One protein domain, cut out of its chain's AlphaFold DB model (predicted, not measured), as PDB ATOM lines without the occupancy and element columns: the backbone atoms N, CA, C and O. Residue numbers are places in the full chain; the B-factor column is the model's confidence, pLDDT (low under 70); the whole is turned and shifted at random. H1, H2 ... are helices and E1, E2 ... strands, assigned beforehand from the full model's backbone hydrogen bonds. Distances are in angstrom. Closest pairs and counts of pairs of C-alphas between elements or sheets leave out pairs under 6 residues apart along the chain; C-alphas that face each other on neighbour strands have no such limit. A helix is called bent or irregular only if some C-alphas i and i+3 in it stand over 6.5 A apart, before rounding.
ATOM      1  N   ALA A  10      -7.575  62.893 -18.138       90.38
ATOM      2  CA  ALA A  10      -8.333  63.720 -19.080       90.38
ATOM      3  C   ALA A  10      -7.605  63.883 -20.430       90.38
ATOM      4  O   ALA A  10      -8.202  63.704 -21.488       90.38
ATOM      5  N   ILE A  11      -6.288  64.132 -20.404       91.81
ATOM      6  CA  ILE A  11      -5.463  64.227 -21.618       91.81
ATOM      7  C   ILE A  11      -5.343  62.855 -22.285       91.81
ATOM      8  O   ILE A  11      -5.431  62.758 -23.505       91.81
ATOM      9  N   ARG A  12      -5.193  61.772 -21.512       89.94
ATOM     10  CA  ARG A  12      -5.183  60.412 -22.078       89.94
ATOM     11  C   ARG A  12      -6.498  60.062 -22.768       89.94
ATOM     12  O   ARG A  12      -6.445  59.370 -23.777       89.94
ATOM     13  N   GLY A  13      -7.633  60.536 -22.254       90.75
ATOM     14  CA  GLY A  13      -8.937  60.426 -22.909       90.75
ATOM     15  C   GLY A  13      -8.898  61.006 -24.320       90.75
ATOM     16  O   GLY A  13      -9.151  60.279 -25.275       90.75
ATOM     17  N   VAL A  14      -8.438  62.255 -24.451       91.75
ATOM     18  CA  VAL A  14      -8.288  62.936 -25.749       91.75
ATOM     19  C   VAL A  14      -7.327  62.193 -26.684       91.75
ATOM     20  O   VAL A  14      -7.617  62.012 -27.860       91.75
ATOM     21  N   LEU A  15      -6.194  61.700 -26.171       90.56
ATOM     22  CA  LEU A  15      -5.207  60.956 -26.969       90.56
ATOM     23  C   LEU A  15      -5.685  59.576 -27.447       90.56
ATOM     24  O   LEU A  15      -5.027  58.973 -28.296       90.56
ATOM     25  N   ARG A  16      -6.770  59.035 -26.876       90.88
ATOM     26  CA  ARG A  16      -7.389  57.780 -27.329       90.88
ATOM     27  C   ARG A  16      -8.425  58.008 -28.430       90.88
ATOM     28  O   ARG A  16      -8.836  57.032 -29.051       90.88
ATOM     29  N   GLU A  17      -8.845  59.249 -28.670       91.56
ATOM     30  CA  GLU A  17      -9.798  59.570 -29.730       91.56
ATOM     31  C   GLU A  17      -9.166  59.290 -31.107       91.56
ATOM     32  O   GLU A  17      -8.115  59.853 -31.436       91.56
ATOM     33  N   PRO A  18      -9.776  58.419 -31.933       89.19
ATOM     34  CA  PRO A  18      -9.256  58.115 -33.260       89.19
ATOM     35  C   PRO A  18      -9.090  59.374 -34.120       89.19
ATOM     36  O   PRO A  18      -9.959  60.242 -34.150       89.19
ATOM     37  N   GLY A  19      -7.966  59.472 -34.833       84.56
ATOM     38  CA  GLY A  19      -7.674  60.600 -35.726       84.56
ATOM     39  C   GLY A  19      -7.219  61.889 -35.030       84.56
ATOM     40  O   GLY A  19      -6.987  62.889 -35.709       84.56
ATOM     41  N   ARG A  20      -7.056  61.896 -33.697       91.12
ATOM     42  CA  ARG A  20      -6.452  63.025 -32.970       91.12
ATOM     43  C   ARG A  20      -4.985  62.763 -32.676       91.12
ATOM     44  O   ARG A  20      -4.615  62.136 -31.686       91.12
ATOM     45  N   GLU A  21      -4.138  63.273 -33.556       93.38
ATOM     46  CA  GLU A  21      -2.692  63.145 -33.442       93.38
ATOM     47  C   GLU A  21      -2.079  64.392 -32.799       93.38
ATOM     48  O   GLU A  21      -2.492  65.526 -33.047       93.38
ATOM     49  N   TYR A  22      -1.056  64.178 -31.969       94.50
ATOM     50  CA  TYR A  22      -0.351  65.255 -31.285       94.50
ATOM     51  C   TYR A  22       1.156  65.046 -31.321       94.50
ATOM     52  O   TYR A  22       1.651  63.925 -31.183       94.50
ATOM     53  N   ARG A  23       1.898  66.150 -31.428       93.56
ATOM     54  CA  ARG A  23       3.351  66.176 -31.236       93.56
ATOM     55  C   ARG A  23       3.701  66.798 -29.897       93.56
ATOM     56  O   ARG A  23       3.153  67.827 -29.515       93.56
ATOM     57  N   LEU A  24       4.643  66.173 -29.196       91.94
ATOM     58  CA  LEU A  24       5.225  66.737 -27.985       91.94
ATOM     59  C   LEU A  24       6.131  67.912 -28.356       91.94
ATOM     60  O   LEU A  24       7.022  67.772 -29.192       91.94
ATOM     61  N   ARG A  25       5.914  69.050 -27.703       89.06
ATOM     62  CA  ARG A  25       6.741  70.252 -27.785       89.06
ATOM     63  C   ARG A  25       7.409  70.456 -26.432       89.06
ATOM     64  O   ARG A  25       6.767  70.291 -25.394       89.06
ATOM     65  N   SER A  26       8.690  70.801 -26.460       81.62
ATOM     66  CA  SER A  26       9.475  71.082 -25.257       81.62
ATOM     67  C   SER A  26       9.467  72.579 -24.940       81.62
ATOM     68  O   SER A  26       9.434  73.403 -25.851       81.62
ATOM     69  N   GLY A  27       9.508  72.902 -23.643       73.88
ATOM     70  CA  GLY A  27       9.535  74.265 -23.101       73.88
ATOM     71  C   GLY A  27       8.214  75.039 -23.210       73.88
ATOM     72  O   GLY A  27       7.954  75.644 -24.253       73.88
ATOM     73  N   PRO A  28       7.397  75.109 -22.144       86.25
ATOM     74  CA  PRO A  28       7.033  74.015 -21.226       86.25
ATOM     75  C   PRO A  28       6.449  72.798 -21.982       86.25
ATOM     76  O   PRO A  28       6.049  72.940 -23.148       86.25
ATOM     77  N   PRO A  29       6.422  71.591 -21.377       89.12
ATOM     78  CA  PRO A  29       5.935  70.390 -22.047       89.12
ATOM     79  C   PRO A  29       4.456  70.531 -22.427       89.12
ATOM     80  O   PRO A  29       3.589  70.782 -21.594       89.12
ATOM     81  N   ARG A  30       4.153  70.349 -23.712       91.75
ATOM     82  CA  ARG A  30       2.778  70.409 -24.226       91.75
ATOM     83  C   ARG A  30       2.599  69.531 -25.450       91.75
ATOM     84  O   ARG A  30       3.558  69.238 -26.165       91.75
ATOM     85  N   LEU A  31       1.370  69.114 -25.696       93.44
ATOM     86  CA  LEU A  31       0.978  68.354 -26.874       93.44
ATOM     87  C   LEU A  31       0.283  69.293 -27.852       93.44
ATOM     88  O   LEU A  31      -0.738  69.885 -27.526       93.44
ATOM     89  N   ARG A  32       0.849  69.426 -29.045       94.31
ATOM     90  CA  ARG A  32       0.347  70.274 -30.125       94.31
ATOM     91  C   ARG A  32      -0.391  69.417 -31.138       94.31
ATOM     92  O   ARG A  32       0.191  68.439 -31.617       94.31
ATOM     93  N   ARG A  33      -1.646  69.751 -31.449       95.88
ATOM     94  CA  ARG A  33      -2.427  68.987 -32.426       95.88
ATOM     95  C   ARG A  33      -1.799  69.098 -33.809       95.88
ATOM     96  O   ARG A  33      -1.460  70.187 -34.270       95.88
ATOM     97  N   VAL A  34      -1.691  67.961 -34.481       96.75
ATOM     98  CA  VAL A  34      -1.209  67.868 -35.855       96.75
ATOM     99  C   VAL A  34      -2.182  67.030 -36.673       96.75
ATOM    100  O   VAL A  34      -2.780  66.093 -36.155       96.75
ATOM    101  N   VAL A  35      -2.345  67.362 -37.950       96.94
ATOM    102  CA  VAL A  35      -3.040  66.503 -38.913       96.94
ATOM    103  C   VAL A  35      -2.066  66.164 -40.030       96.94
ATOM    104  O   VAL A  35      -1.558  67.056 -40.716       96.94
ATOM    105  N   PHE A  36      -1.784  64.876 -40.198       96.94
ATOM    106  CA  PHE A  36      -0.981  64.377 -41.306       96.94
ATOM    107  C   PHE A  36      -1.886  64.075 -42.502       96.94
ATOM    108  O   PHE A  36      -2.815  63.280 -42.398       96.94
ATOM    109  N   GLY A  37      -1.604  64.691 -43.653       96.56
ATOM    110  CA  GLY A  37      -2.228  64.283 -44.910       96.56
ATOM    111  C   GLY A  37      -1.774  62.882 -45.355       96.56
ATOM    112  O   GLY A  37      -0.845  62.313 -44.770       96.56
ATOM    113  N   PRO A  38      -2.384  62.318 -46.409       97.12
ATOM    114  CA  PRO A  38      -1.835  61.136 -47.064       97.12
ATOM    115  C   PRO A  38      -0.468  61.446 -47.694       97.12
ATOM    116  O   PRO A  38      -0.147  62.604 -47.975       97.12
ATOM    117  N   TRP A  39       0.334  60.403 -47.915       98.00
ATOM    118  CA  TRP A  39       1.492  60.503 -48.803       98.00
ATOM    119  C   TRP A  39       1.008  60.604 -50.250       98.00
ATOM    120  O   TRP A  39       0.094  59.887 -50.646       98.00
ATOM    121  N   GLN A  40       1.612  61.517 -50.998       98.06
ATOM    122  CA  GLN A  40       1.358  61.775 -52.407       98.06
ATOM    123  C   GLN A  40       2.629  61.448 -53.184       98.06
ATOM    124  O   GLN A  40       3.696  61.969 -52.850       98.06
ATOM    125  N   GLU A  41       2.518  60.592 -54.193       97.81
ATOM    126  CA  GLU A  41       3.627  60.250 -55.082       97.81
ATOM    127  C   GLU A  41       3.791  61.332 -56.152       97.81
ATOM    128  O   GLU A  41       2.821  61.784 -56.762       97.81
ATOM    129  N   VAL A  42       5.031  61.770 -56.361       97.69
ATOM    130  CA  VAL A  42       5.393  62.773 -57.359       97.69
ATOM    131  C   VAL A  42       6.607  62.261 -58.121       97.69
ATOM    132  O   VAL A  42       7.714  62.170 -57.588       97.69
ATOM    133  N   HIS A  43       6.400  61.932 -59.389       94.19
ATOM    134  CA  HIS A  43       7.469  61.573 -60.323       94.19
ATOM    135  C   HIS A  43       7.859  62.758 -61.209       94.19
ATOM    136  O   HIS A  43       8.935  62.764 -61.800       94.19
ATOM    137  N   GLU A  44       6.992  63.769 -61.301       93.50
ATOM    138  CA  GLU A  44       7.175  64.948 -62.134       93.50
ATOM    139  C   GLU A  44       6.541  66.194 -61.500       93.50
ATOM    140  O   GLU A  44       5.528  66.121 -60.809       93.50
ATOM    141  N   LEU A  45       7.136  67.360 -61.760       95.44
ATOM    142  CA  LEU A  45       6.589  68.663 -61.379       95.44
ATOM    143  C   LEU A  45       5.748  69.253 -62.527       95.44
ATOM    144  O   LEU A  45       6.056  70.326 -63.041       95.44
ATOM    145  N   ASP A  46       4.712  68.528 -62.954       94.50
ATOM    146  CA  ASP A  46       3.885  68.798 -64.149       94.50
ATOM    147  C   ASP A  46       2.697  69.748 -63.908       94.50
ATOM    148  O   ASP A  46       1.922  70.035 -64.822       94.50
ATOM    149  N   GLY A  47       2.510  70.220 -62.677       95.81
ATOM    150  CA  GLY A  47       1.326  70.977 -62.275       95.81
ATOM    151  C   GLY A  47       0.099  70.102 -61.999       95.81
ATOM    152  O   GLY A  47      -0.987  70.642 -61.788       95.81
ATOM    153  N   LYS A  48       0.254  68.772 -61.994       95.44
ATOM    154  CA  LYS A  48      -0.803  67.800 -61.689       95.44
ATOM    155  C   LYS A  48      -0.441  66.967 -60.462       95.44
ATOM    156  O   LYS A  48      -1.181  66.990 -59.487       95.44
ATOM    157  N   GLN A  49       0.698  66.274 -60.478       96.25
ATOM    158  CA  GLN A  49       1.136  65.407 -59.373       96.25
ATOM    159  C   GLN A  49       1.609  66.217 -58.163       96.25
ATOM    160  O   GLN A  49       1.410  65.824 -57.018       96.25
ATOM    161  N   ASN A  50       2.212  67.378 -58.414       97.88
ATOM    162  CA  ASN A  50       2.804  68.262 -57.412       97.88
ATOM    163  C   ASN A  50       1.868  69.394 -56.951       97.88
ATOM    164  O   ASN A  50       2.348  70.414 -56.445       97.88
ATOM    165  N   VAL A  51       0.555  69.251 -57.165       98.19
ATOM    166  CA  VAL A  51      -0.463  70.267 -56.872       98.19
ATOM    167  C   VAL A  51      -1.634  69.629 -56.132       98.19
ATOM    168  O   VAL A  51      -2.266  68.707 -56.638       98.19
ATOM    169  N   TRP A  52      -1.968  70.147 -54.949       97.81
ATOM    170  CA  TRP A  52      -3.020  69.580 -54.101       97.81
ATOM    171  C   TRP A  52      -3.950  70.664 -53.548       97.81
ATOM    172  O   TRP A  52      -3.462  71.666 -53.018       97.81
ATOM    173  N   PRO A  53      -5.281  70.491 -53.613       97.25
ATOM    174  CA  PRO A  53      -6.191  71.302 -52.816       97.25
ATOM    175  C   PRO A  53      -6.041  70.932 -51.334       97.25
ATOM    176  O   PRO A  53      -5.916  69.757 -50.985       97.25
ATOM    177  N   LEU A  54      -6.056  71.931 -50.457       97.56
ATOM    178  CA  LEU A  54      -5.953  71.738 -49.019       97.56
ATOM    179  C   LEU A  54      -6.891  72.687 -48.273       97.56
ATOM    180  O   LEU A  54      -6.751  73.909 -48.347       97.56
ATOM    181  N   GLU A  55      -7.788  72.099 -47.486       97.31
ATOM    182  CA  GLU A  55      -8.578  72.811 -46.485       97.31
ATOM    183  C   GLU A  55      -7.837  72.839 -45.141       97.31
ATOM    184  O   GLU A  55      -7.304  71.801 -44.721       97.31
ATOM    185  N   PRO A  56      -7.809  73.989 -44.438       97.31
ATOM    186  CA  PRO A  56      -7.288  74.048 -43.083       97.31
ATOM    187  C   PRO A  56      -8.116  73.149 -42.163       97.31
ATOM    188  O   PRO A  56      -9.338  73.265 -42.106       97.31
ATOM    189  N   ALA A  57      -7.444  72.303 -41.384       95.88
ATOM    190  CA  ALA A  57      -8.099  71.453 -40.392       95.88
ATOM    191  C   ALA A  57      -8.893  72.271 -39.358       95.88
ATOM    192  O   ALA A  57      -9.908  71.803 -38.847       95.88
ATOM    193  N   MET A  58      -8.434  73.491 -39.048       95.06
ATOM    194  CA  MET A  58      -9.170  74.471 -38.254       95.06
ATOM    195  C   MET A  58      -8.633  75.896 -38.467       95.06
ATOM    196  O   MET A  58      -7.576  76.108 -39.064       95.06
ATOM    197  N   SER A  59      -9.347  76.898 -37.945       96.06
ATOM    198  CA  SER A  59      -8.848  78.280 -37.928       96.06
ATOM    199  C   SER A  59      -7.504  78.354 -37.203       96.06
ATOM    200  O   SER A  59      -7.328  77.725 -36.164       96.06
ATOM    201  N   GLY A  60      -6.550  79.110 -37.750       95.44
ATOM    202  CA  GLY A  60      -5.210  79.255 -37.180       95.44
ATOM    203  C   GLY A  60      -4.206  78.170 -37.587       95.44
ATOM    204  O   GLY A  60      -3.048  78.261 -37.176       95.44
ATOM    205  N   THR A  61      -4.590  77.194 -38.417       97.31
ATOM    206  CA  THR A  61      -3.676  76.162 -38.926       97.31
ATOM    207  C   THR A  61      -2.482  76.746 -39.690       97.31
ATOM    208  O   THR A  61      -2.622  77.647 -40.522       97.31
ATOM    209  N   LYS A  62      -1.299  76.175 -39.449       97.88
ATOM    210  CA  LYS A  62      -0.057  76.449 -40.180       97.88
ATOM    211  C   LYS A  62       0.390  75.221 -40.963       97.88
ATOM    212  O   LYS A  62       0.255  74.095 -40.489       97.88
ATOM    213  N   LEU A  63       0.945  75.439 -42.149       98.12
ATOM    214  CA  LEU A  63       1.377  74.369 -43.042       98.12
ATOM    215  C   LEU A  63       2.857  74.022 -42.834       98.12
ATOM    216  O   LEU A  63       3.737  74.877 -42.936       98.12
ATOM    217  N   GLY A  64       3.107  72.743 -42.578       97.94
ATOM    218  CA  GLY A  64       4.391  72.063 -42.670       97.94
ATOM    219  C   GLY A  64       4.400  71.020 -43.783       97.94
ATOM    220  O   GLY A  64       3.409  70.815 -44.488       97.94
ATOM    221  N   VAL A  65       5.523  70.326 -43.925       98.50
ATOM    222  CA  VAL A  65       5.701  69.312 -44.968       98.50
ATOM    223  C   VAL A  65       6.691  68.245 -44.535       98.50
ATOM    224  O   VAL A  65       7.643  68.501 -43.796       98.50
ATOM    225  N   GLN A  66       6.472  67.035 -45.024       98.69
ATOM    226  CA  GLN A  66       7.480  65.994 -45.050       98.69
ATOM    227  C   GLN A  66       7.676  65.513 -46.475       98.69
ATOM    228  O   GLN A  66       6.705  65.341 -47.208       98.69
ATOM    229  N   ILE A  67       8.929  65.289 -46.850       98.75
ATOM    230  CA  ILE A  67       9.311  64.810 -48.175       98.75
ATOM    231  C   ILE A  67      10.249  63.624 -48.004       98.75
ATOM    232  O   ILE A  67      11.135  63.659 -47.149       98.75
ATOM    233  N   ARG A  68      10.065  62.584 -48.812       98.69
ATOM    234  CA  ARG A  68      10.996  61.464 -48.951       98.69
ATOM    235  C   ARG A  68      11.517  61.459 -50.375       98.69
ATOM    236  O   ARG A  68      10.719  61.490 -51.305       98.69
ATOM    237  N   CYS A  69      12.833  61.435 -50.532       98.56
ATOM    238  CA  CYS A  69      13.466  61.318 -51.832       98.56
ATOM    239  C   CYS A  69      13.750  59.843 -52.107       98.56
ATOM    240  O   CYS A  69      14.472  59.193 -51.356       98.56
ATOM    241  N   GLY A  70      13.119  59.297 -53.133       98.19
ATOM    242  CA  GLY A  70      13.244  57.915 -53.569       98.19
ATOM    243  C   GLY A  70      14.236  57.754 -54.727       98.19
ATOM    244  O   GLY A  70      15.107  58.609 -54.912       98.19
ATOM    245  N   PRO A  71      14.123  56.652 -55.492       97.19
ATOM    246  CA  PRO A  71      15.071  56.304 -56.544       97.19
ATOM    247  C   PRO A  71      14.964  57.220 -57.766       97.19
ATOM    248  O   PRO A  71      13.990  57.958 -57.940       97.19
ATOM    249  N   LEU A  72      15.969  57.131 -58.639       97.44
ATOM    250  CA  LEU A  72      16.021  57.827 -59.923       97.44
ATOM    251  C   LEU A  72      14.908  57.307 -60.844       97.44
ATOM    252  O   LEU A  72      14.844  56.110 -61.117       97.44
ATOM    253  N   VAL A  73      14.048  58.198 -61.338       96.06
ATOM    254  CA  VAL A  73      12.949  57.851 -62.263       96.06
ATOM    255  C   VAL A  73      12.918  58.710 -63.521       96.06
ATOM    256  O   VAL A  73      12.180  58.394 -64.453       96.06
ATOM    257  N   ARG A  74      13.729  59.773 -63.579       95.06
ATOM    258  CA  ARG A  74      13.898  60.617 -64.767       95.06
ATOM    259  C   ARG A  74      15.375  60.907 -65.031       95.06
ATOM    260  O   ARG A  74      16.160  60.910 -64.082       95.06
ATOM    261  N   THR A 246      17.472  63.226 -57.257       97.88
ATOM    262  CA  THR A 246      17.504  64.449 -56.460       97.88
ATOM    263  C   THR A 246      16.207  65.250 -56.524       97.88
ATOM    264  O   THR A 246      15.510  65.288 -57.540       97.88
ATOM    265  N   LEU A 247      15.920  65.936 -55.414       98.25
ATOM    266  CA  LEU A 247      14.997  67.068 -55.332       98.25
ATOM    267  C   LEU A 247      15.787  68.278 -54.825       98.25
ATOM    268  O   LEU A 247      16.071  68.393 -53.630       98.25
ATOM    269  N   ALA A 248      16.177  69.163 -55.743       97.19
ATOM    270  CA  ALA A 248      17.012  70.318 -55.433       97.19
ATOM    271  C   ALA A 248      16.173  71.543 -55.058       97.19
ATOM    272  O   ALA A 248      15.289  71.952 -55.810       97.19
ATOM    273  N   HIS A 249      16.493  72.160 -53.922       97.25
ATOM    274  CA  HIS A 249      15.882  73.395 -53.427       97.25
ATOM    275  C   HIS A 249      14.345  73.366 -53.448       97.25
ATOM    276  O   HIS A 249      13.733  74.162 -54.169       97.25
ATOM    277  N   PRO A 250      13.697  72.431 -52.723       97.94
ATOM    278  CA  PRO A 250      12.251  72.341 -52.745       97.94
ATOM    279  C   PRO A 250      11.605  73.623 -52.218       97.94
ATOM    280  O   PRO A 250      12.074  74.238 -51.257       97.94
ATOM    281  N   VAL A 251      10.490  73.998 -52.837       98.06
ATOM    282  CA  VAL A 251       9.674  75.146 -52.449       98.06
ATOM    283  C   VAL A 251       8.240  74.681 -52.260       98.06
ATOM    284  O   VAL A 251       7.644  74.110 -53.171       98.06
ATOM    285  N   LEU A 252       7.674  74.938 -51.084       98.06
ATOM    286  CA  LEU A 252       6.253  74.720 -50.822       98.06
ATOM    287  C   LEU A 252       5.523  76.052 -50.964       98.06
ATOM    288  O   LEU A 252       5.842  76.999 -50.249       98.06
ATOM    289  N   LYS A 253       4.544  76.142 -51.863       98.12
ATOM    290  CA  LYS A 253       3.788  77.374 -52.131       98.12
ATOM    291  C   LYS A 253       2.303  77.170 -51.856       98.12
ATOM    292  O   LYS A 253       1.752  76.153 -52.256       98.12
ATOM    293  N   ALA A 254       1.642  78.153 -51.241       97.25
ATOM    294  CA  ALA A 254       0.180  78.199 -51.149       97.25
ATOM    295  C   ALA A 254      -0.344  79.639 -51.288       97.25
ATOM    296  O   ALA A 254      -0.259  80.469 -50.369       97.25
ATOM    297  N   GLY A 255      -0.912  79.952 -52.454       92.56
ATOM    298  CA  GLY A 255      -1.242  81.327 -52.839       92.56
ATOM    299  C   GLY A 255       0.020  82.178 -53.026       92.56
ATOM    300  O   GLY A 255       0.930  81.789 -53.758       92.56
ATOM    301  N   SER A 256       0.084  83.339 -52.369       93.44
ATOM    302  CA  SER A 256       1.249  84.240 -52.396       93.44
ATOM    303  C   SER A 256       2.363  83.864 -51.412       93.44
ATOM    304  O   SER A 256       3.481  84.350 -51.557       93.44
ATOM    305  N   GLN A 257       2.081  83.008 -50.425       97.06
ATOM    306  CA  GLN A 257       3.066  82.575 -49.432       97.06
ATOM    307  C   GLN A 257       3.870  81.381 -49.965       97.06
ATOM    308  O   GLN A 257       3.313  80.503 -50.635       97.06
ATOM    309  N   LYS A 258       5.162  81.326 -49.633       96.81
ATOM    310  CA  LYS A 258       6.048  80.203 -49.957       96.81
ATOM    311  C   LYS A 258       7.056  79.938 -48.842       96.81
ATOM    312  O   LYS A 258       7.387  80.848 -48.089       96.81
ATOM    313  N   ILE A 259       7.553  78.709 -48.793       97.25
ATOM    314  CA  ILE A 259       8.672  78.274 -47.958       97.25
ATOM    315  C   ILE A 259       9.725  77.696 -48.886       97.25
ATOM    316  O   ILE A 259       9.418  76.791 -49.659       97.25
ATOM    317  N   GLU A 260      10.946  78.202 -48.797       96.94
ATOM    318  CA  GLU A 260      12.086  77.681 -49.541       96.94
ATOM    319  C   GLU A 260      12.963  76.859 -48.607       96.94
ATOM    320  O   GLU A 260      13.330  77.305 -47.519       96.94
ATOM    321  N   PHE A 261      13.314  75.656 -49.039       97.25
ATOM    322  CA  PHE A 261      14.226  74.793 -48.311       97.25
ATOM    323  C   PHE A 261      15.550  74.748 -49.082       97.25
ATOM    324  O   PHE A 261      15.631  74.065 -50.103       97.25
ATOM    325  N   PRO A 262      16.598  75.475 -48.647       95.31
ATOM    326  CA  PRO A 262      17.863  75.582 -49.374       95.31
ATOM    327  C   PRO A 262      18.718  74.316 -49.195       95.31
ATOM    328  O   PRO A 262      19.791  74.335 -48.598       95.31
ATOM    329  N   ALA A 263      18.217  73.190 -49.697       96.00
ATOM    330  CA  ALA A 263      18.854  71.887 -49.635       96.00
ATOM    331  C   ALA A 263      18.551  71.082 -50.897       96.00
ATOM    332  O   ALA A 263      17.465  71.182 -51.460       96.00
ATOM    333  N   THR A 264      19.493  70.236 -51.291       97.69
ATOM    334  CA  THR A 264      19.234  69.125 -52.208       97.69
ATOM    335  C   THR A 264      19.007  67.877 -51.376       97.69
ATOM    336  O   THR A 264      19.805  67.601 -50.474       97.69
ATOM    337  N   LEU A 265      17.893  67.192 -51.635       98.38
ATOM    338  CA  LEU A 265      17.641  65.849 -51.126       98.38
ATOM    339  C   LEU A 265      18.155  64.840 -52.144       98.38
ATOM    340  O   LEU A 265      17.874  64.999 -53.331       98.38
ATOM    341  N   HIS A 266      18.863  63.824 -51.666       98.06
ATOM    342  CA  HIS A 266      19.321  62.677 -52.449       98.06
ATOM    343  C   HIS A 266      18.522  61.416 -52.093       98.06
ATOM    344  O   HIS A 266      17.812  61.383 -51.086       98.06
ATOM    345  N   GLU A 267      18.649  60.362 -52.901       97.88
ATOM    346  CA  GLU A 267      17.998  59.068 -52.666       97.88
ATOM    347  C   GLU A 267      18.101  58.588 -51.203       97.88
ATOM    348  O   GLU A 267      19.175  58.517 -50.601       97.88
ATOM    349  N   GLY A 268      16.949  58.247 -50.628       98.00
ATOM    350  CA  GLY A 268      16.774  57.791 -49.252       98.00
ATOM    351  C   GLY A 268      16.714  58.908 -48.204       98.00
ATOM    352  O   GLY A 268      16.278  58.656 -47.076       98.00
ATOM    353  N   GLU A 269      17.114  60.139 -48.533       98.56
ATOM    354  CA  GLU A 269      17.003  61.268 -47.611       98.56
ATOM    355  C   GLU A 269      15.553  61.723 -47.436       98.56
ATOM    356  O   GLU A 269      14.676  61.536 -48.286       98.56
ATOM    357  N   ARG A 270      15.287  62.346 -46.286       98.25
ATOM    358  CA  ARG A 270      13.959  62.857 -45.948       98.25
ATOM    359  C   ARG A 270      14.059  64.265 -45.413       98.25
ATOM    360  O   ARG A 270      14.874  64.524 -44.541       98.25
ATOM    361  N   MET A 271      13.184  65.150 -45.855       98.38
ATOM    362  CA  MET A 271      13.040  66.476 -45.266       98.38
ATOM    363  C   MET A 271      11.818  66.506 -44.365       98.38
ATOM    364  O   MET A 271      10.752  66.017 -44.743       98.38
ATOM    365  N   VAL A 272      11.956  67.089 -43.180       98.06
ATOM    366  CA  VAL A 272      10.842  67.313 -42.262       98.06
ATOM    367  C   VAL A 272      10.800  68.775 -41.852       98.06
ATOM    368  O   VAL A 272      11.797  69.352 -41.425       98.06
ATOM    369  N   PHE A 273       9.619  69.367 -41.960       98.12
ATOM    370  CA  PHE A 273       9.337  70.686 -41.433       98.12
ATOM    371  C   PHE A 273       7.998  70.674 -40.713       98.12
ATOM    372  O   PHE A 273       6.948  70.397 -41.300       98.12
ATOM    373  N   PHE A 274       8.053  71.014 -39.432       96.56
ATOM    374  CA  PHE A 274       6.887  71.274 -38.612       96.56
ATOM    375  C   PHE A 274       6.877  72.759 -38.233       96.56
ATOM    376  O   PHE A 274       7.912  73.265 -37.796       96.56
ATOM    377  N   PRO A 275       5.745  73.466 -38.374       95.50
ATOM    378  CA  PRO A 275       5.641  74.873 -38.013       95.50
ATOM    379  C   PRO A 275       6.162  75.181 -36.604       95.50
ATOM    380  O   PRO A 275       5.794  74.537 -35.622       95.50
ATOM    381  N   GLY A 276       7.031  76.190 -36.503       90.25
ATOM    382  CA  GLY A 276       7.677  76.560 -35.244       90.25
ATOM    383  C   GLY A 276       8.789  75.603 -34.803       90.25
ATOM    384  O   GLY A 276       9.128  75.583 -33.620       90.25
ATOM    385  N   GLU A 277       9.318  74.783 -35.711       93.00
ATOM    386  CA  GLU A 277      10.579  74.046 -35.580       93.00
ATOM    387  C   GLU A 277      11.500  74.427 -36.729       93.00
ATOM    388  O   GLU A 277      11.059  74.879 -37.785       93.00
ATOM    389  N   GLN A 278      12.796  74.229 -36.524       95.38
ATOM    390  CA  GLN A 278      13.760  74.351 -37.603       95.38
ATOM    391  C   GLN A 278      13.567  73.173 -38.575       95.38
ATOM    392  O   GLN A 278      13.463  72.036 -38.106       95.38
ATOM    393  N   PRO A 279      13.499  73.399 -39.901       97.94
ATOM    394  CA  PRO A 279      13.464  72.300 -40.858       97.94
ATOM    395  C   PRO A 279      14.739  71.458 -40.771       97.94
ATOM    396  O   PRO A 279      15.831  71.984 -40.541       97.94
ATOM    397  N   GLU A 280      14.617  70.155 -41.005       98.06
ATOM    398  CA  GLU A 280      15.746  69.226 -40.957       98.06
ATOM    399  C   GLU A 280      15.728  68.264 -42.146       98.06
ATOM    400  O   GLU A 280      14.667  67.807 -42.578       98.06
ATOM    401  N   VAL A 281      16.917  67.905 -42.628       98.56
ATOM    402  CA  VAL A 281      17.136  66.763 -43.518       98.56
ATOM    403  C   VAL A 281      17.662  65.596 -42.692       98.56
ATOM    404  O   VAL A 281      18.669  65.697 -41.992       98.56
ATOM    405  N   ILE A 282      16.948  64.482 -42.766       98.31
ATOM    406  CA  ILE A 282      17.286  63.208 -42.151       98.31
ATOM    407  C   ILE A 282      18.023  62.373 -43.208       98.31
ATOM    408  O   ILE A 282      17.440  62.126 -44.270       98.31
ATOM    409  N   PRO A 283      19.256  61.916 -42.928       97.31
ATOM    410  CA  PRO A 283      20.029  61.127 -43.880       97.31
ATOM    411  C   PRO A 283      19.386  59.760 -44.162       97.31
ATOM    412  O   PRO A 283      18.636  59.218 -43.342       97.31
ATOM    413  N   ALA A 284      19.718  59.188 -45.323       94.44
ATOM    414  CA  ALA A 284      19.253  57.869 -45.766       94.44
ATOM    415  C   ALA A 284      19.726  56.713 -44.867       94.44
ATOM    416  O   ALA A 284      19.086  55.665 -44.776       94.44
ATOM    417  N   ARG A 285      20.869  56.898 -44.202       93.38
ATOM    418  CA  ARG A 285      21.490  55.936 -43.284       93.38
ATOM    419  C   ARG A 285      21.633  56.565 -41.902       93.38
ATOM    420  O   ARG A 285      21.391  57.756 -41.734       93.38
ATOM    421  N   ALA A 286      22.027  55.768 -40.911       90.94
ATOM    422  CA  ALA A 286      22.344  56.290 -39.585       90.94
ATOM    423  C   ALA A 286      23.378  57.426 -39.693       90.94
ATOM    424  O   ALA A 286      24.405  57.272 -40.351       90.94
ATOM    425  N   GLY A 287      23.079  58.563 -39.073       92.25
ATOM    426  CA  GLY A 287      23.890  59.768 -39.171       92.25
ATOM    427  C   GLY A 287      23.192  60.974 -38.555       92.25
ATOM    428  O   GLY A 287      22.037  60.896 -38.121       92.25
ATOM    429  N   GLU A 288      23.910  62.091 -38.512       95.06
ATOM    430  CA  GLU A 288      23.394  63.346 -37.976       95.06
ATOM    431  C   GLU A 288      22.373  63.984 -38.918       95.06
ATOM    432  O   GLU A 288      22.492  63.937 -40.144       95.06
ATOM    433  N   ARG A 289      21.350  64.607 -38.332       97.12
ATOM    434  CA  ARG A 289      20.373  65.385 -39.092       97.12
ATOM    435  C   ARG A 289      20.971  66.733 -39.455       97.12
ATOM    436  O   ARG A 289      21.484  67.439 -38.589       97.12
ATOM    437  N   ARG A 290      20.824  67.133 -40.715       97.12
ATOM    438  CA  ARG A 290      21.231  68.459 -41.181       97.12
ATOM    439  C   ARG A 290      20.104  69.452 -40.925       97.12
ATOM    440  O   ARG A 290      19.060  69.390 -41.571       97.12
ATOM    441  N   LYS A 291      20.320  70.383 -40.000       97.38
ATOM    442  CA  LYS A 291      19.406  71.503 -39.754       97.38
ATOM    443  C   LYS A 291      19.501  72.520 -40.891       97.38
ATOM    444  O   LYS A 291      20.601  72.890 -41.295       97.38
ATOM    445  N   LEU A 292      18.358  72.965 -41.402       97.06
ATOM    446  CA  LEU A 292      18.266  74.028 -42.406       97.06
ATOM    447  C   LEU A 292      18.018  75.378 -41.730       97.06
ATOM    448  O   LEU A 292      17.749  75.434 -40.532       97.06
ATOM    449  N   ALA A 293      18.104  76.479 -42.474       94.75
ATOM    450  CA  ALA A 293      17.771  77.794 -41.931       94.75
ATOM    451  C   ALA A 293      16.338  77.801 -41.345       94.75
ATOM    452  O   ALA A 293      15.438  77.194 -41.937       94.75
ATOM    453  N   PRO A 294      16.104  78.450 -40.186       94.56
ATOM    454  CA  PRO A 294      14.755  78.661 -39.680       94.56
ATOM    455  C   PRO A 294      13.885  79.353 -40.731       94.56
ATOM    456  O   PRO A 294      14.343  80.265 -41.415       94.56
ATOM    457  N   THR A 295      12.630  78.931 -40.839       94.19
ATOM    458  CA  THR A 295      11.670  79.508 -41.779       94.19
ATOM    459  C   THR A 295      10.323  79.704 -41.111       94.19
ATOM    460  O   THR A 295       9.930  78.942 -40.221       94.19
ATOM    461  N   GLU A 296       9.596  80.716 -41.565       94.75
ATOM    462  CA  GLU A 296       8.210  80.917 -41.174       94.75
ATOM    463  C   GLU A 296       7.301  79.934 -41.914       94.75
ATOM    464  O   GLU A 296       7.544  79.566 -43.065       94.75
ATOM    465  N   ALA A 297       6.263  79.466 -41.223       96.31
ATOM    466  CA  ALA A 297       5.276  78.567 -41.800       96.31
ATOM    467  C   ALA A 297       4.190  79.352 -42.542       96.31
ATOM    468  O   ALA A 297       3.822  80.454 -42.140       96.31
ATOM    469  N   ILE A 298       3.609  78.735 -43.569       97.50
ATOM    470  CA  ILE A 298       2.481  79.315 -44.300       97.50
ATOM    471  C   ILE A 298       1.233  79.268 -43.419       97.50
ATOM    472  O   ILE A 298       0.841  78.200 -42.942       97.50
ATOM    473  N   GLN A 299       0.577  80.413 -43.245       97.06
ATOM    474  CA  GLN A 299      -0.710  80.482 -42.557       97.06
ATOM    475  C   GLN A 299      -1.844  80.050 -43.500       97.06
ATOM    476  O   GLN A 299      -2.001  80.610 -44.592       97.06
ATOM    477  N   MET A 300      -2.662  79.086 -43.068       96.12
ATOM    478  CA  MET A 300      -3.802  78.578 -43.836       96.12
ATOM    479  C   MET A 300      -5.084  79.338 -43.473       96.12
ATOM    480  O   MET A 300      -5.830  78.950 -42.577       96.12
ATOM    481  N   ASN A 301      -5.335  80.443 -44.179       92.12
ATOM    482  CA  ASN A 301      -6.563  81.236 -44.052       92.12
ATOM    483  C   ASN A 301      -7.575  80.799 -45.123       92.12
ATOM    484  O   ASN A 301      -7.635  81.413 -46.190       92.12
ATOM    485  N   GLY A 302      -8.308  79.720 -44.844       93.62
ATOM    486  CA  GLY A 302      -9.244  79.083 -45.780       93.62
ATOM    487  C   GLY A 302      -8.576  78.136 -46.782       93.62
ATOM    488  O   GLY A 302      -7.357  77.936 -46.741       93.62
ATOM    489  N   SER A 303      -9.398  77.558 -47.661       95.31
ATOM    490  CA  SER A 303      -8.985  76.650 -48.737       95.31
ATOM    491  C   SER A 303      -7.881  77.232 -49.607       95.31
ATOM    492  O   SER A 303      -7.953  78.397 -50.017       95.31
ATOM    493  N   ARG A 304      -6.860  76.428 -49.924       95.56
ATOM    494  CA  ARG A 304      -5.788  76.818 -50.848       95.56
ATOM    495  C   ARG A 304      -5.312  75.654 -51.698       95.56
ATOM    496  O   ARG A 304      -5.279  74.511 -51.260       95.56
ATOM    497  N   THR A 305      -4.815  75.986 -52.882       97.62
ATOM    498  CA  THR A 305      -3.972  75.088 -53.668       97.62
ATOM    499  C   THR A 305      -2.532  75.170 -53.168       97.62
ATOM    500  O   THR A 305      -1.935  76.252 -53.150       97.62
ATOM    501  N   VAL A 306      -1.987  74.027 -52.764       98.25
ATOM    502  CA  VAL A 306      -0.596  73.846 -52.349       98.25
ATOM    503  C   VAL A 306       0.192  73.244 -53.505       98.25
ATOM    504  O   VAL A 306      -0.269  72.304 -54.142       98.25
ATOM    505  N   ILE A 307       1.377  73.784 -53.771       98.38
ATOM    506  CA  ILE A 307       2.235  73.378 -54.884       98.38
ATOM    507  C   ILE A 307       3.630  73.068 -54.346       98.38
ATOM    508  O   ILE A 307       4.203  73.889 -53.623       98.38
ATOM    509  N   LEU A 308       4.186  71.917 -54.725       98.50
ATOM    510  CA  LEU A 308       5.615  71.637 -54.586       98.50
ATOM    511  C   LEU A 308       6.346  72.089 -55.853       98.50
ATOM    512  O   LEU A 308       5.981  71.709 -56.962       98.50
ATOM    513  N   GLN A 309       7.406  72.869 -55.691       97.88
ATOM    514  CA  GLN A 309       8.319  73.260 -56.763       97.88
ATOM    515  C   GLN A 309       9.755  72.892 -56.370       97.88
ATOM    516  O   GLN A 309      10.019  72.546 -55.218       97.88
ATOM    517  N   ALA A 310      10.681  72.974 -57.321       96.69
ATOM    518  CA  ALA A 310      12.100  72.715 -57.110       96.69
ATOM    519  C   ALA A 310      12.940  73.710 -57.916       96.69
ATOM    520  O   ALA A 310      12.479  74.249 -58.923       96.69
ATOM    521  N   GLY A 311      14.176  73.943 -57.477       90.12
ATOM    522  CA  GLY A 311      15.124  74.821 -58.163       90.12
ATOM    523  C   GLY A 311      15.752  74.207 -59.417       90.12
ATOM    524  O   GLY A 311      16.403  74.925 -60.169       90.12
ATOM    525  N   GLN A 312      15.585  72.900 -59.636       89.88
ATOM    526  CA  GLN A 312      16.049  72.147 -60.808       89.88
ATOM    527  C   GLN A 312      14.994  71.097 -61.201       89.88
ATOM    528  O   GLN A 312      14.126  70.787 -60.377       89.88
ATOM    529  N   PRO A 313      15.050  70.534 -62.425       91.12
ATOM    530  CA  PRO A 313      14.190  69.418 -62.811       91.12
ATOM    531  C   PRO A 313      14.263  68.259 -61.810       91.12
ATOM    532  O   PRO A 313      15.341  67.881 -61.353       91.12
ATOM    533  N   LEU A 314      13.101  67.701 -61.472       96.75
ATOM    534  CA  LEU A 314      12.995  66.549 -60.583       96.75
ATOM    535  C   LEU A 314      13.498  65.285 -61.289       96.75
ATOM    536  O   LEU A 314      12.956  64.913 -62.331       96.75
ATOM    537  N   THR A 315      14.486  64.611 -60.694       97.62
ATOM    538  CA  THR A 315      15.000  63.322 -61.192       97.62
ATOM    539  C   THR A 315      14.555  62.130 -60.343       97.62
ATOM    540  O   THR A 315      14.463  61.010 -60.848       97.62
ATOM    541  N   ALA A 316      14.247  62.354 -59.062       98.00
ATOM    542  CA  ALA A 316      13.791  61.321 -58.135       98.00
ATOM    543  C   ALA A 316      12.273  61.090 -58.174       98.00
ATOM    544  O   ALA A 316      11.495  62.013 -58.403       98.00
ATOM    545  N   HIS A 317      11.843  59.877 -57.830       97.81
ATOM    546  CA  HIS A 317      10.503  59.666 -57.284       97.81
ATOM    547  C   HIS A 317      10.465  60.265 -55.880       97.81
ATOM    548  O   HIS A 317      11.299  59.904 -55.053       97.81
ATOM    549  N   VAL A 318       9.525  61.161 -55.585       98.31
ATOM    550  CA  VAL A 318       9.390  61.736 -54.243       98.31
ATOM    551  C   VAL A 318       8.008  61.476 -53.670       98.31
ATOM    552  O   VAL A 318       7.001  61.627 -54.352       98.31
ATOM    553  N   GLU A 319       7.960  61.125 -52.389       98.69
ATOM    554  CA  GLU A 319       6.711  61.077 -51.635       98.69
ATOM    555  C   GLU A 319       6.597  62.358 -50.810       98.69
ATOM    556  O   GLU A 319       7.521  62.715 -50.068       98.69
ATOM    557  N   VAL A 320       5.459  63.042 -50.891       98.69
ATOM    558  CA  VAL A 320       5.193  64.272 -50.140       98.69
ATOM    559  C   VAL A 320       3.987  64.094 -49.243       98.69
ATOM    560  O   VAL A 320       2.967  63.546 -49.639       98.69
ATOM    561  N   ARG A 321       4.086  64.605 -48.020       98.25
ATOM    562  CA  ARG A 321       2.976  64.662 -47.079       98.25
ATOM    563  C   ARG A 321       2.868  66.053 -46.490       98.25
ATOM    564  O   ARG A 321       3.788  66.530 -45.825       98.25
ATOM    565  N   LEU A 322       1.719  66.683 -46.702       98.38
ATOM    566  CA  LEU A 322       1.385  67.960 -46.082       98.38
ATOM    567  C   LEU A 322       1.045  67.741 -44.606       98.38
ATOM    568  O   LEU A 322       0.374  66.771 -44.242       98.38
ATOM    569  N   VAL A 323       1.532  68.635 -43.752       98.00
ATOM    570  CA  VAL A 323       1.346  68.557 -42.301       98.00
ATOM    571  C   VAL A 323       0.649  69.818 -41.832       98.00
ATOM    572  O   VAL A 323       1.139  70.915 -42.061       98.00
ATOM    573  N   GLN A 324      -0.480  69.680 -41.150       97.81
ATOM    574  CA  GLN A 324      -1.218  70.816 -40.614       97.81
ATOM    575  C   GLN A 324      -0.958  70.931 -39.109       97.81
ATOM    576  O   GLN A 324      -1.447  70.112 -38.331       97.81
ATOM    577  N   ASP A 325      -0.180  71.933 -38.693       97.00
ATOM    578  CA  ASP A 325      -0.010  72.295 -37.281       97.00
ATOM    579  C   ASP A 325      -1.203  73.132 -36.832       97.00
ATOM    580  O   ASP A 325      -1.479  74.195 -37.393       97.00
ATOM    581  N   CYS A 326      -1.938  72.634 -35.847       96.25
ATOM    582  CA  CYS A 326      -3.195  73.219 -35.408       96.25
ATOM    583  C   CYS A 326      -2.998  73.977 -34.086       96.25
ATOM    584  O   CYS A 326      -2.226  73.519 -33.245       96.25
ATOM    585  N   PRO A 327      -3.696  75.105 -33.852       94.19
ATOM    586  CA  PRO A 327      -3.545  75.907 -32.633       94.19
ATOM    587  C   PRO A 327      -3.965  75.212 -31.338       94.19
ATOM    588  O   PRO A 327      -3.625  75.700 -30.266       94.19
ATOM    589  N   GLU A 328      -4.688  74.098 -31.427       94.88
ATOM    590  CA  GLU A 328      -5.093  73.304 -30.274       94.88
ATOM    591  C   GLU A 328      -3.876  72.717 -29.531       94.88
ATOM    592  O   GLU A 328      -3.048  72.003 -30.110       94.88
ATOM    593  N   GLU A 329      -3.792  72.993 -28.228       94.12
ATOM    594  CA  GLU A 329      -2.728  72.518 -27.342       94.12
ATOM    595  C   GLU A 329      -3.295  71.865 -26.080       94.12
ATOM    596  O   GLU A 329      -4.275  72.335 -25.505       94.12
ATOM    597  N   LEU A 330      -2.632  70.804 -25.618       93.06
ATOM    598  CA  LEU A 330      -2.861  70.196 -24.311       93.06
ATOM    599  C   LEU A 330      -1.603  70.407 -23.468       93.06
ATOM    600  O   LEU A 330      -0.543  69.844 -23.761       93.06
ATOM    601  N   LEU A 331      -1.709  71.236 -22.434       91.38
ATOM    602  CA  LEU A 331      -0.606  71.497 -21.513       91.38
ATOM    603  C   LEU A 331      -0.334  70.254 -20.668       91.38
ATOM    604  O   LEU A 331      -1.259  69.650 -20.124       91.38
ATOM    605  N   LEU A 332       0.932  69.862 -20.567       88.12
ATOM    606  CA  LEU A 332       1.341  68.792 -19.670       88.12
ATOM    607  C   LEU A 332       1.842  69.405 -18.356       88.12
ATOM    608  O   LEU A 332       2.406  70.499 -18.382       88.12
TER     609      LEU A 332
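This is residues 10 to 74 and 246 to 332 of the 334 residues of an uncharacterized protein of Planctomycetes bacterium (UniProt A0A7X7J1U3). Two sheets lie partly face to face as a sandwich, their strands crossed: a large, strongly twisted sheet built along the long strand E13, and a smaller sheet of E4, E12, E7 and E8. At one end the hairpin E1 and E2 and the bent end of E13 reach beyond the sandwich, with the short helix H1 beside them; the small pair E6 and E9 sits at the other end. The printed part has 152 residues, with one named helix followed by thirteen named strands; the class is mostly strand. The small sheet has the order E4, E12, E7, E8, antiparallel throughout; the large one is branched, its neighbours antiparallel. The whole is compact, with a radius of gyration of the C-alphas of 15.8 A and spans of 51 by 37 by 28 A.

H1, residues 10 to 16, begins at C-alpha 10 (-8.333, 63.720, -19.080). E1 is 21 to 25, E2 30 to 36, 18.5 A long, E3 40 to 42, E4 51 to 54, and E5 62 to 72, 31.5 A long. After the cut come E6, 246 to 248, E7, 251 to 254, E8, 257 to 260, E9, 264 to 266, E10, 270 to 273, and E11, 280 to 282. E12 is 304 to 309, 15.7 A long. E13, residues 316 to 331, is 40.6 A long, bends by 69 degrees at residue 327 and ends at C-alpha 331 (-0.606, 71.497, -21.513).

E2 and E3 lie on one side of E13, E5 on the other side; N 35 and O 324 are 2.9 A apart, N 40 and O 320 2.8 A, N 64 and O 323 2.7 A. E1 pairs with E2, N 25 to O 30 at 2.8 A. E10 pairs with E5, N 67 to O 271 at 2.9 A, and with E11, its hairpin partner, N 282 to O 270 at 2.7 A. In the other sheet N 54 and O 304, E4 to E12, are 2.8 A apart, N 253 and O 307, E7 to E12, 2.9 A, and N 259 and O 252, in the hairpin E7 and E8, 2.8 A. The facing parts of the two sheets are 10.3 A centre to centre, their strands at 46 degrees. E6 and E9 are antiparallel, N 247 to O 265 at 3.0 A; the closest C-alphas of E9 and E5, His 266 and Cys 69, are 6.0 A apart. H1 only grazes the large sheet, with residues 10 to 15; every O i to N i+4 pair in it is within hydrogen-bond range.

The farthest C-alphas, Ala 10 and Arg 74, are 50.9 A apart. Residues 75 to 245 are not printed; C-alphas 74 and 246 are 9.8 A apart across this cut. The link E11 to E12, residues 283 to 303, is long; its residues 298 to 299 pair antiparallel with 62 to 63 of E5. The mean pLDDT of the printed part is 95.4, and no printed residue is under 70.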